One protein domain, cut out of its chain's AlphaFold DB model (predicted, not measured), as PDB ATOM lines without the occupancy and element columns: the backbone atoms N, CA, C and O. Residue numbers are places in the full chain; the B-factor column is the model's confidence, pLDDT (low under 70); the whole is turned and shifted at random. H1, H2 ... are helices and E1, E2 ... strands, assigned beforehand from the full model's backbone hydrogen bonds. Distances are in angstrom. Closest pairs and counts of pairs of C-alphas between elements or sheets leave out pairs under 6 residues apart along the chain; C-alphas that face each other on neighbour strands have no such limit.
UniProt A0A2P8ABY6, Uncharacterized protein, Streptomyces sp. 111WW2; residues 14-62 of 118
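Overview. This is residues 14 to 62 of the 118 residues of an uncharacterized protein of Streptomyces sp. 111WW2 (UniProt A0A2P8ABY6). A small twisted sheet of four short antiparallel strands, built from the hairpin E1 and E2 and the hairpin E3 and E4 side by side, has one helix, H1, packed over one face, and no named element covers the other face. H1 lies in the connection from the first hairpin to the second and runs along the strands, over E1 and E3 near the middle of the sheet. The printed part has 49 residues with one named helix and four named strands, in the order E1, E2, H1, E3, E4 along the chain, while across the sheet the order is E2, E1, E3, E4. The class is mixed, helices and strands, though under half of the residues are in named elements. The whole is compact, with a radius of gyration of the C-alphas of 9.3 A, and rounded, spanning 26 by 22 by 15 A.

Along the chain. The inner strands of the sheet are E1, residues 14 to 16, starting at C-alpha 14 at (-9.014, -44.593, 31.832), and E3, residues 49 to 52, 10.0 A long. The edge strands are E2, residues 24 to 27, 7.2 A long, and E4, residues 58 to 61, 7.4 A long, ending at C-alpha 61 at (-8.412, -45.840, 20.275). H1, residues 34 to 42, is 12.2 A long and begins at C-alpha 34 at (-11.606, -53.600, 33.476).

Arrangement. E1 and E3 are antiparallel at 145 degrees, with N 14 and O 51 at 2.8 A and N 16 and O 49 at 2.9 A, within hydrogen-bond range. E2 and E1, a hairpin, are antiparallel at 169 degrees, with N 15 and O 26 at 2.8 A. E3 and E4, also a hairpin, are antiparallel at 158 degrees, with N 50 and O 60 at 2.8 A. From edge to edge the strands' lines turn by 68 degrees. E2 and E4 are apart. H1 is on the sheet at a height of 8.2 A, over E1 and, only just, over E3, where 3 of its C-alphas fall. It runs along the strands, at 14 degrees to E1 on the local plane. The closest C-alphas of E1 and H1 are those of Val 15 and Met 42, 6.1 A apart. Every O i to N i+4 pair in H1 is within hydrogen-bond range. E2, H1 and E3 form a split strand-helix-strand unit, two strands running the same way with E1 between them in the sheet, and its crossover is right-handed.

Size, cuts and confidence. The two C-alphas farthest apart are those of Asn 18 and Ala 32, 26.0 A. The printed part has no cut. The link from E3 to E4 is tight, the other links are short, and none is long. The mean pLDDT of the printed part is 84.5, and no printed residue is under 70.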
ATOM      1  N   GLU A  14      -8.309 -45.865  31.868       90.81
ATOM      2  CA  GLU A  14      -9.014 -44.593  31.832       90.81
ATOM      3  C   GLU A  14      -9.456 -44.319  30.403       90.81
ATOM      4  O   GLU A  14      -8.673 -44.470  29.468       90.81
ATOM      5  N   VAL A  15     -10.708 -43.905  30.250       90.44
ATOM      6  CA  VAL A  15     -11.227 -43.374  28.993       90.44
ATOM      7  C   VAL A  15     -11.017 -41.872  29.026       90.44
ATOM      8  O   VAL A  15     -11.546 -41.184  29.903       90.44
ATOM      9  N   VAL A  16     -10.237 -41.363  28.083       89.69
ATOM     10  CA  VAL A  16      -9.858 -39.952  28.000       89.69
ATOM     11  C   VAL A  16     -10.371 -39.387  26.693       89.69
ATOM     12  O   VAL A  16     -10.157 -39.977  25.640       89.69
ATOM     13  N   THR A  17     -11.056 -38.251  26.745       87.25
ATOM     14  CA  THR A  17     -11.594 -37.609  25.540       87.25
ATOM     15  C   THR A  17     -10.492 -36.926  24.722       87.25
ATOM     16  O   THR A  17      -9.345 -36.819  25.165       87.25
ATOM     17  N   ASN A  18     -10.840 -36.417  23.539       82.12
ATOM     18  CA  ASN A  18      -9.960 -35.603  22.687       82.12
ATOM     19  C   ASN A  18      -8.610 -36.278  22.381       82.12
ATOM     20  O   ASN A  18      -7.543 -35.701  22.599       82.12
ATOM     21  N   GLY A  19      -8.641 -37.538  21.955       77.00
ATOM     22  CA  GLY A  19      -7.448 -38.274  21.545       77.00
ATOM     23  C   GLY A  19      -6.448 -38.534  22.673       77.00
ATOM     24  O   GLY A  19      -5.282 -38.773  22.390       77.00
ATOM     25  N   GLY A  20      -6.863 -38.443  23.943       80.38
ATOM     26  CA  GLY A  20      -5.976 -38.641  25.097       80.38
ATOM     27  C   GLY A  20      -5.450 -37.361  25.739       80.38
ATOM     28  O   GLY A  20      -4.827 -37.429  26.798       80.38
ATOM     29  N   THR A  21      -5.746 -36.199  25.152       82.12
ATOM     30  CA  THR A  21      -5.369 -34.881  25.695       82.12
ATOM     31  C   THR A  21      -6.483 -34.221  26.511       82.12
ATOM     32  O   THR A  21      -6.260 -33.209  27.171       82.12
ATOM     33  N   GLY A  22      -7.695 -34.777  26.465       83.69
ATOM     34  CA  GLY A  22      -8.869 -34.229  27.128       83.69
ATOM     35  C   GLY A  22      -9.036 -34.672  28.580       83.69
ATOM     36  O   GLY A  22      -8.123 -35.160  29.248       83.69
ATOM     37  N   ARG A  23     -10.265 -34.508  29.078       88.62
ATOM     38  CA  ARG A  23     -10.643 -34.946  30.424       88.62
ATOM     39  C   ARG A  23     -10.819 -36.461  30.475       88.62
ATOM     40  O   ARG A  23     -11.220 -37.090  29.495       88.62
ATOM     41  N   VAL A  24     -10.595 -37.032  31.653       89.88
ATOM     42  CA  VAL A  24     -10.962 -38.423  31.930       89.88
ATOM     43  C   VAL A  24     -12.485 -38.501  32.033       89.88
ATOM     44  O   VAL A  24     -13.080 -37.901  32.924       89.88
ATOM     45  N   ALA A  25     -13.116 -39.212  31.102       88.50
ATOM     46  CA  ALA A  25     -14.557 -39.447  31.096       88.50
ATOM     47  C   ALA A  25     -14.948 -40.628  31.992       88.50
ATOM     48  O   ALA A  25     -16.053 -40.664  32.530       88.50
ATOM     49  N   PHE A  26     -14.049 -41.601  32.150       90.75
ATOM     50  CA  PHE A  26     -14.290 -42.790  32.955       90.75
ATOM     51  C   PHE A  26     -12.981 -43.402  33.449       90.75
ATOM     52  O   PHE A  26     -11.979 -43.405  32.737       90.75
ATOM     53  N   THR A  27     -13.009 -43.971  34.651       88.75
ATOM     54  CA  THR A  27     -11.913 -44.765  35.215       88.75
ATOM     55  C   THR A  27     -12.439 -46.144  35.581       88.75
ATOM     56  O   THR A  27     -13.368 -46.245  36.385       88.75
ATOM     57  N   SER A  28     -11.846 -47.203  35.038       85.75
ATOM     58  CA  SER A  28     -12.213 -48.565  35.411       85.75
ATOM     59  C   SER A  28     -11.598 -48.978  36.752       85.75
ATOM     60  O   SER A  28     -10.566 -48.460  37.200       85.75
ATOM     61  N   GLY A  29     -12.266 -49.931  37.408       81.06
ATOM     62  CA  GLY A  29     -11.712 -50.655  38.550       81.06
ATOM     63  C   GLY A  29     -10.533 -51.547  38.145       81.06
ATOM     64  O   GLY A  29     -10.130 -51.582  36.987       81.06
ATOM     65  N   ALA A  30      -9.960 -52.271  39.103       72.88
ATOM     66  CA  ALA A  30      -8.946 -53.282  38.808       72.88
ATOM     67  C   ALA A  30      -9.613 -54.636  38.510       72.88
ATOM     68  O   ALA A  30     -10.602 -54.977  39.158       72.88
ATOM     69  N   GLY A  31      -9.072 -55.394  37.553       72.38
ATOM     70  CA  GLY A  31      -9.506 -56.766  37.268       72.38
ATOM     71  C   GLY A  31      -9.495 -57.122  35.782       72.38
ATOM     72  O   GLY A  31      -9.291 -56.264  34.925       72.38
ATOM     73  N   ALA A  32      -9.743 -58.397  35.475       71.12
ATOM     74  CA  ALA A  32      -9.717 -58.922  34.106       71.12
ATOM     75  C   ALA A  32     -10.751 -58.268  33.164       71.12
ATOM     76  O   ALA A  32     -10.503 -58.137  31.970       71.12
ATOM     77  N   THR A  33     -11.885 -57.803  33.695       80.75
ATOM     78  CA  THR A  33     -12.957 -57.159  32.912       80.75
ATOM     79  C   THR A  33     -12.776 -55.650  32.750       80.75
ATOM     80  O   THR A  33     -13.500 -55.023  31.977       80.75
ATOM     81  N   ALA A  34     -11.801 -55.047  33.442       83.69
ATOM     82  CA  ALA A  34     -11.606 -53.600  33.476       83.69
ATOM     83  C   ALA A  34     -11.343 -52.999  32.090       83.69
ATOM     84  O   ALA A  34     -11.783 -51.880  31.815       83.69
ATOM     85  N   ARG A  35     -10.649 -53.749  31.224       85.31
ATOM     86  CA  ARG A  35     -10.397 -53.374  29.830       85.31
ATOM     87  C   ARG A  35     -11.693 -53.377  29.023       85.31
ATOM     88  O   ARG A  35     -12.082 -52.334  28.517       85.31
ATOM     89  N   THR A  36     -12.403 -54.504  28.998       85.69
ATOM     90  CA  THR A  36     -13.648 -54.674  28.232       85.69
ATOM     91  C   THR A  36     -14.726 -53.671  28.646       85.69
ATOM     92  O   THR A  36     -15.418 -53.102  27.802       85.69
ATOM     93  N   THR A  37     -14.862 -53.395  29.949       88.25
ATOM     94  CA  THR A  37     -15.786 -52.360  30.434       88.25
ATOM     95  C   THR A  37     -15.390 -50.981  29.921       88.25
ATOM     96  O   THR A  37     -16.251 -50.226  29.476       88.25
ATOM     97  N   ALA A  38     -14.105 -50.638  29.963       87.19
ATOM     98  CA  ALA A  38     -13.651 -49.332  29.516       87.19
ATOM     99  C   ALA A  38     -13.747 -49.170  27.985       87.19
ATOM    100  O   ALA A  38     -14.162 -48.108  27.533       87.19
ATOM    101  N   GLU A  39     -13.488 -50.226  27.207       87.69
ATOM    102  CA  GLU A  39     -13.770 -50.303  25.761       87.69
ATOM    103  C   GLU A  39     -15.255 -50.062  25.463       87.69
ATOM    104  O   GLU A  39     -15.605 -49.222  24.635       87.69
ATOM    105  N   THR A  40     -16.146 -50.702  26.223       87.69
ATOM    106  CA  THR A  40     -17.597 -50.500  26.084       87.69
ATOM    107  C   THR A  40     -18.009 -49.055  26.389       87.69
ATOM    108  O   THR A  40     -18.841 -48.475  25.692       87.69
ATOM    109  N   VAL A  41     -17.441 -48.450  27.438       87.00
ATOM    110  CA  VAL A  41     -17.742 -47.061  27.816       87.00
ATOM    111  C   VAL A  41     -17.214 -46.075  26.774       87.00
ATOM    112  O   VAL A  41     -17.888 -45.094  26.470       87.00
ATOM    113  N   MET A  42     -16.046 -46.344  26.200       86.56
ATOM    114  CA  MET A  42     -15.412 -45.513  25.176       86.56
ATOM    115  C   MET A  42     -16.266 -45.358  23.921       86.56
ATOM    116  O   MET A  42     -16.321 -44.264  23.371       86.56
ATOM    117  N   GLY A  43     -17.033 -46.386  23.537       82.12
ATOM    118  CA  GLY A  43     -17.991 -46.288  22.431       82.12
ATOM    119  C   GLY A  43     -19.057 -45.192  22.607       82.12
ATOM    120  O   GLY A  43     -19.668 -44.768  21.633       82.12
ATOM    121  N   ARG A  44     -19.271 -44.688  23.833       85.88
ATOM    122  CA  ARG A  44     -20.180 -43.560  24.112       85.88
ATOM    123  C   ARG A  44     -19.520 -42.189  23.963       85.88
ATOM    124  O   ARG A  44     -20.222 -41.181  23.986       85.88
ATOM    125  N   TYR A  45     -18.196 -42.139  23.850       85.81
ATOM    126  CA  TYR A  45     -17.411 -40.913  23.779       85.81
ATOM    127  C   TYR A  45     -16.587 -40.906  22.481       85.81
ATOM    128  O   TYR A  45     -15.452 -41.386  22.473       85.81
ATOM    129  N   PRO A  46     -17.124 -40.356  21.377       79.06
ATOM    130  CA  PRO A  46     -16.366 -40.177  20.139       79.06
ATOM    131  C   PRO A  46     -15.075 -39.389  20.384       79.06
ATOM    132  O   PRO A  46     -15.025 -38.523  21.263       79.06
ATOM    133  N   GLY A  47     -14.010 -39.703  19.654       79.75
ATOM    134  CA  GLY A  47     -12.702 -39.094  19.872       79.75
ATOM    135  C   GLY A  47     -12.000 -39.522  21.158       79.75
ATOM    136  O   GLY A  47     -10.973 -38.934  21.493       79.75
ATOM    137  N   SER A  48     -12.536 -40.470  21.932       88.00
ATOM    138  CA  SER A  48     -11.883 -40.923  23.163       88.00
ATOM    139  C   SER A  48     -10.887 -42.055  22.925       88.00
ATOM    140  O   SER A  48     -10.923 -42.770  21.923       88.00
ATOM    141  N   VAL A  49      -9.956 -42.191  23.863       89.19
ATOM    142  CA  VAL A  49      -8.929 -43.231  23.867       89.19
ATOM    143  C   VAL A  49      -8.900 -43.920  25.217       89.19
ATOM    144  O   VAL A  49      -9.194 -43.315  26.252       89.19
ATOM    145  N   LEU A  50      -8.502 -45.185  25.207       89.31
ATOM    146  CA  LEU A  50      -8.121 -45.904  26.402       89.31
ATOM    147  C   LEU A  50      -6.659 -45.666  26.692       89.31
ATOM    148  O   LEU A  50      -5.801 -45.986  25.873       89.31
ATOM    149  N   ARG A  51      -6.368 -45.222  27.903       89.81
ATOM    150  CA  ARG A  51      -5.014 -45.273  28.442       89.81
ATOM    151  C   ARG A  51      -4.957 -46.143  29.678       89.81
ATOM    152  O   ARG A  51      -5.952 -46.311  30.388       89.81
ATOM    153  N   LYS A  52      -3.781 -46.678  29.969       87.38
ATOM    154  CA  LYS A  52      -3.547 -47.345  31.248       87.38
ATOM    155  C   LYS A  52      -3.422 -46.287  32.349       87.38
ATOM    156  O   LYS A  52      -2.746 -45.273  32.209       87.38
ATOM    157  N   ARG A  53      -4.127 -46.491  33.461       84.00
ATOM    158  CA  ARG A  53      -4.176 -45.526  34.564       84.00
ATOM    159  C   ARG A  53      -2.797 -45.367  35.193       84.00
ATOM    160  O   ARG A  53      -2.175 -46.356  35.575       84.00
ATOM    161  N   GLY A  54      -2.367 -44.119  35.362       80.69
ATOM    162  CA  GLY A  54      -1.043 -43.792  35.892       80.69
ATOM    163  C   GLY A  54       0.074 -43.836  34.847       80.69
ATOM    164  O   GLY A  54       1.221 -43.575  35.196       80.69
ATOM    165  N   THR A  55      -0.244 -44.119  33.582       80.75
ATOM    166  CA  THR A  55       0.674 -43.947  32.454       80.75
ATOM    167  C   THR A  55       0.046 -43.013  31.414       80.75
ATOM    168  O   THR A  55      -1.156 -42.742  31.436       80.75
ATOM    169  N   GLN A  56       0.867 -42.485  30.505       77.38
ATOM    170  CA  GLN A  56       0.388 -41.781  29.306       77.38
ATOM    171  C   GLN A  56       0.245 -42.728  28.103       77.38
ATOM    172  O   GLN A  56       0.047 -42.288  26.977       77.38
ATOM    173  N   GLU A  57       0.352 -44.035  28.339       84.06
ATOM    174  CA  GLU A  57       0.312 -45.052  27.297       84.06
ATOM    175  C   GLU A  57      -1.131 -45.272  26.842       84.06
ATOM    176  O   GLU A  57      -1.978 -45.742  27.614       84.06
ATOM    177  N   ILE A  58      -1.400 -44.926  25.583       85.88
ATOM    178  CA  ILE A  58      -2.660 -45.227  24.911       85.88
ATOM    179  C   ILE A  58      -2.618 -46.691  24.482       85.88
ATOM    180  O   ILE A  58      -1.725 -47.107  23.752       85.88
ATOM    181  N   VAL A  59      -3.584 -47.471  24.955       86.19
ATOM    182  CA  VAL A  59      -3.675 -48.916  24.699       86.19
ATOM    183  C   VAL A  59      -4.772 -49.271  23.699       86.19
ATOM    184  O   VAL A  59      -4.785 -50.387  23.192       86.19
ATOM    185  N   HIS A  60      -5.714 -48.357  23.454       84.44
ATOM    186  CA  HIS A  60      -6.767 -48.528  22.457       84.44
ATOM    187  C   HIS A  60      -7.342 -47.169  22.047       84.44
ATOM    188  O   HIS A  60      -7.486 -46.276  22.884       84.44
ATOM    189  N   HIS A  61      -7.705 -47.015  20.778       84.62
ATOM    190  CA  HIS A  61      -8.412 -45.840  20.275       84.62
ATOM    191  C   HIS A  61      -9.878 -46.196  20.030       84.62
ATOM    192  O   HIS A  61     -10.159 -47.232  19.440       84.62
ATOM    193  N   GLY A  62     -10.816 -45.337  20.441       80.75
ATOM    194  CA  GLY A  62     -12.249 -45.607  20.246       80.75
ATOM    195  C   GLY A  62     -12.684 -45.558  18.783       80.75
ATOM    196  O   GLY A  62     -13.710 -46.122  18.406       80.75
TER     197      GLY A  62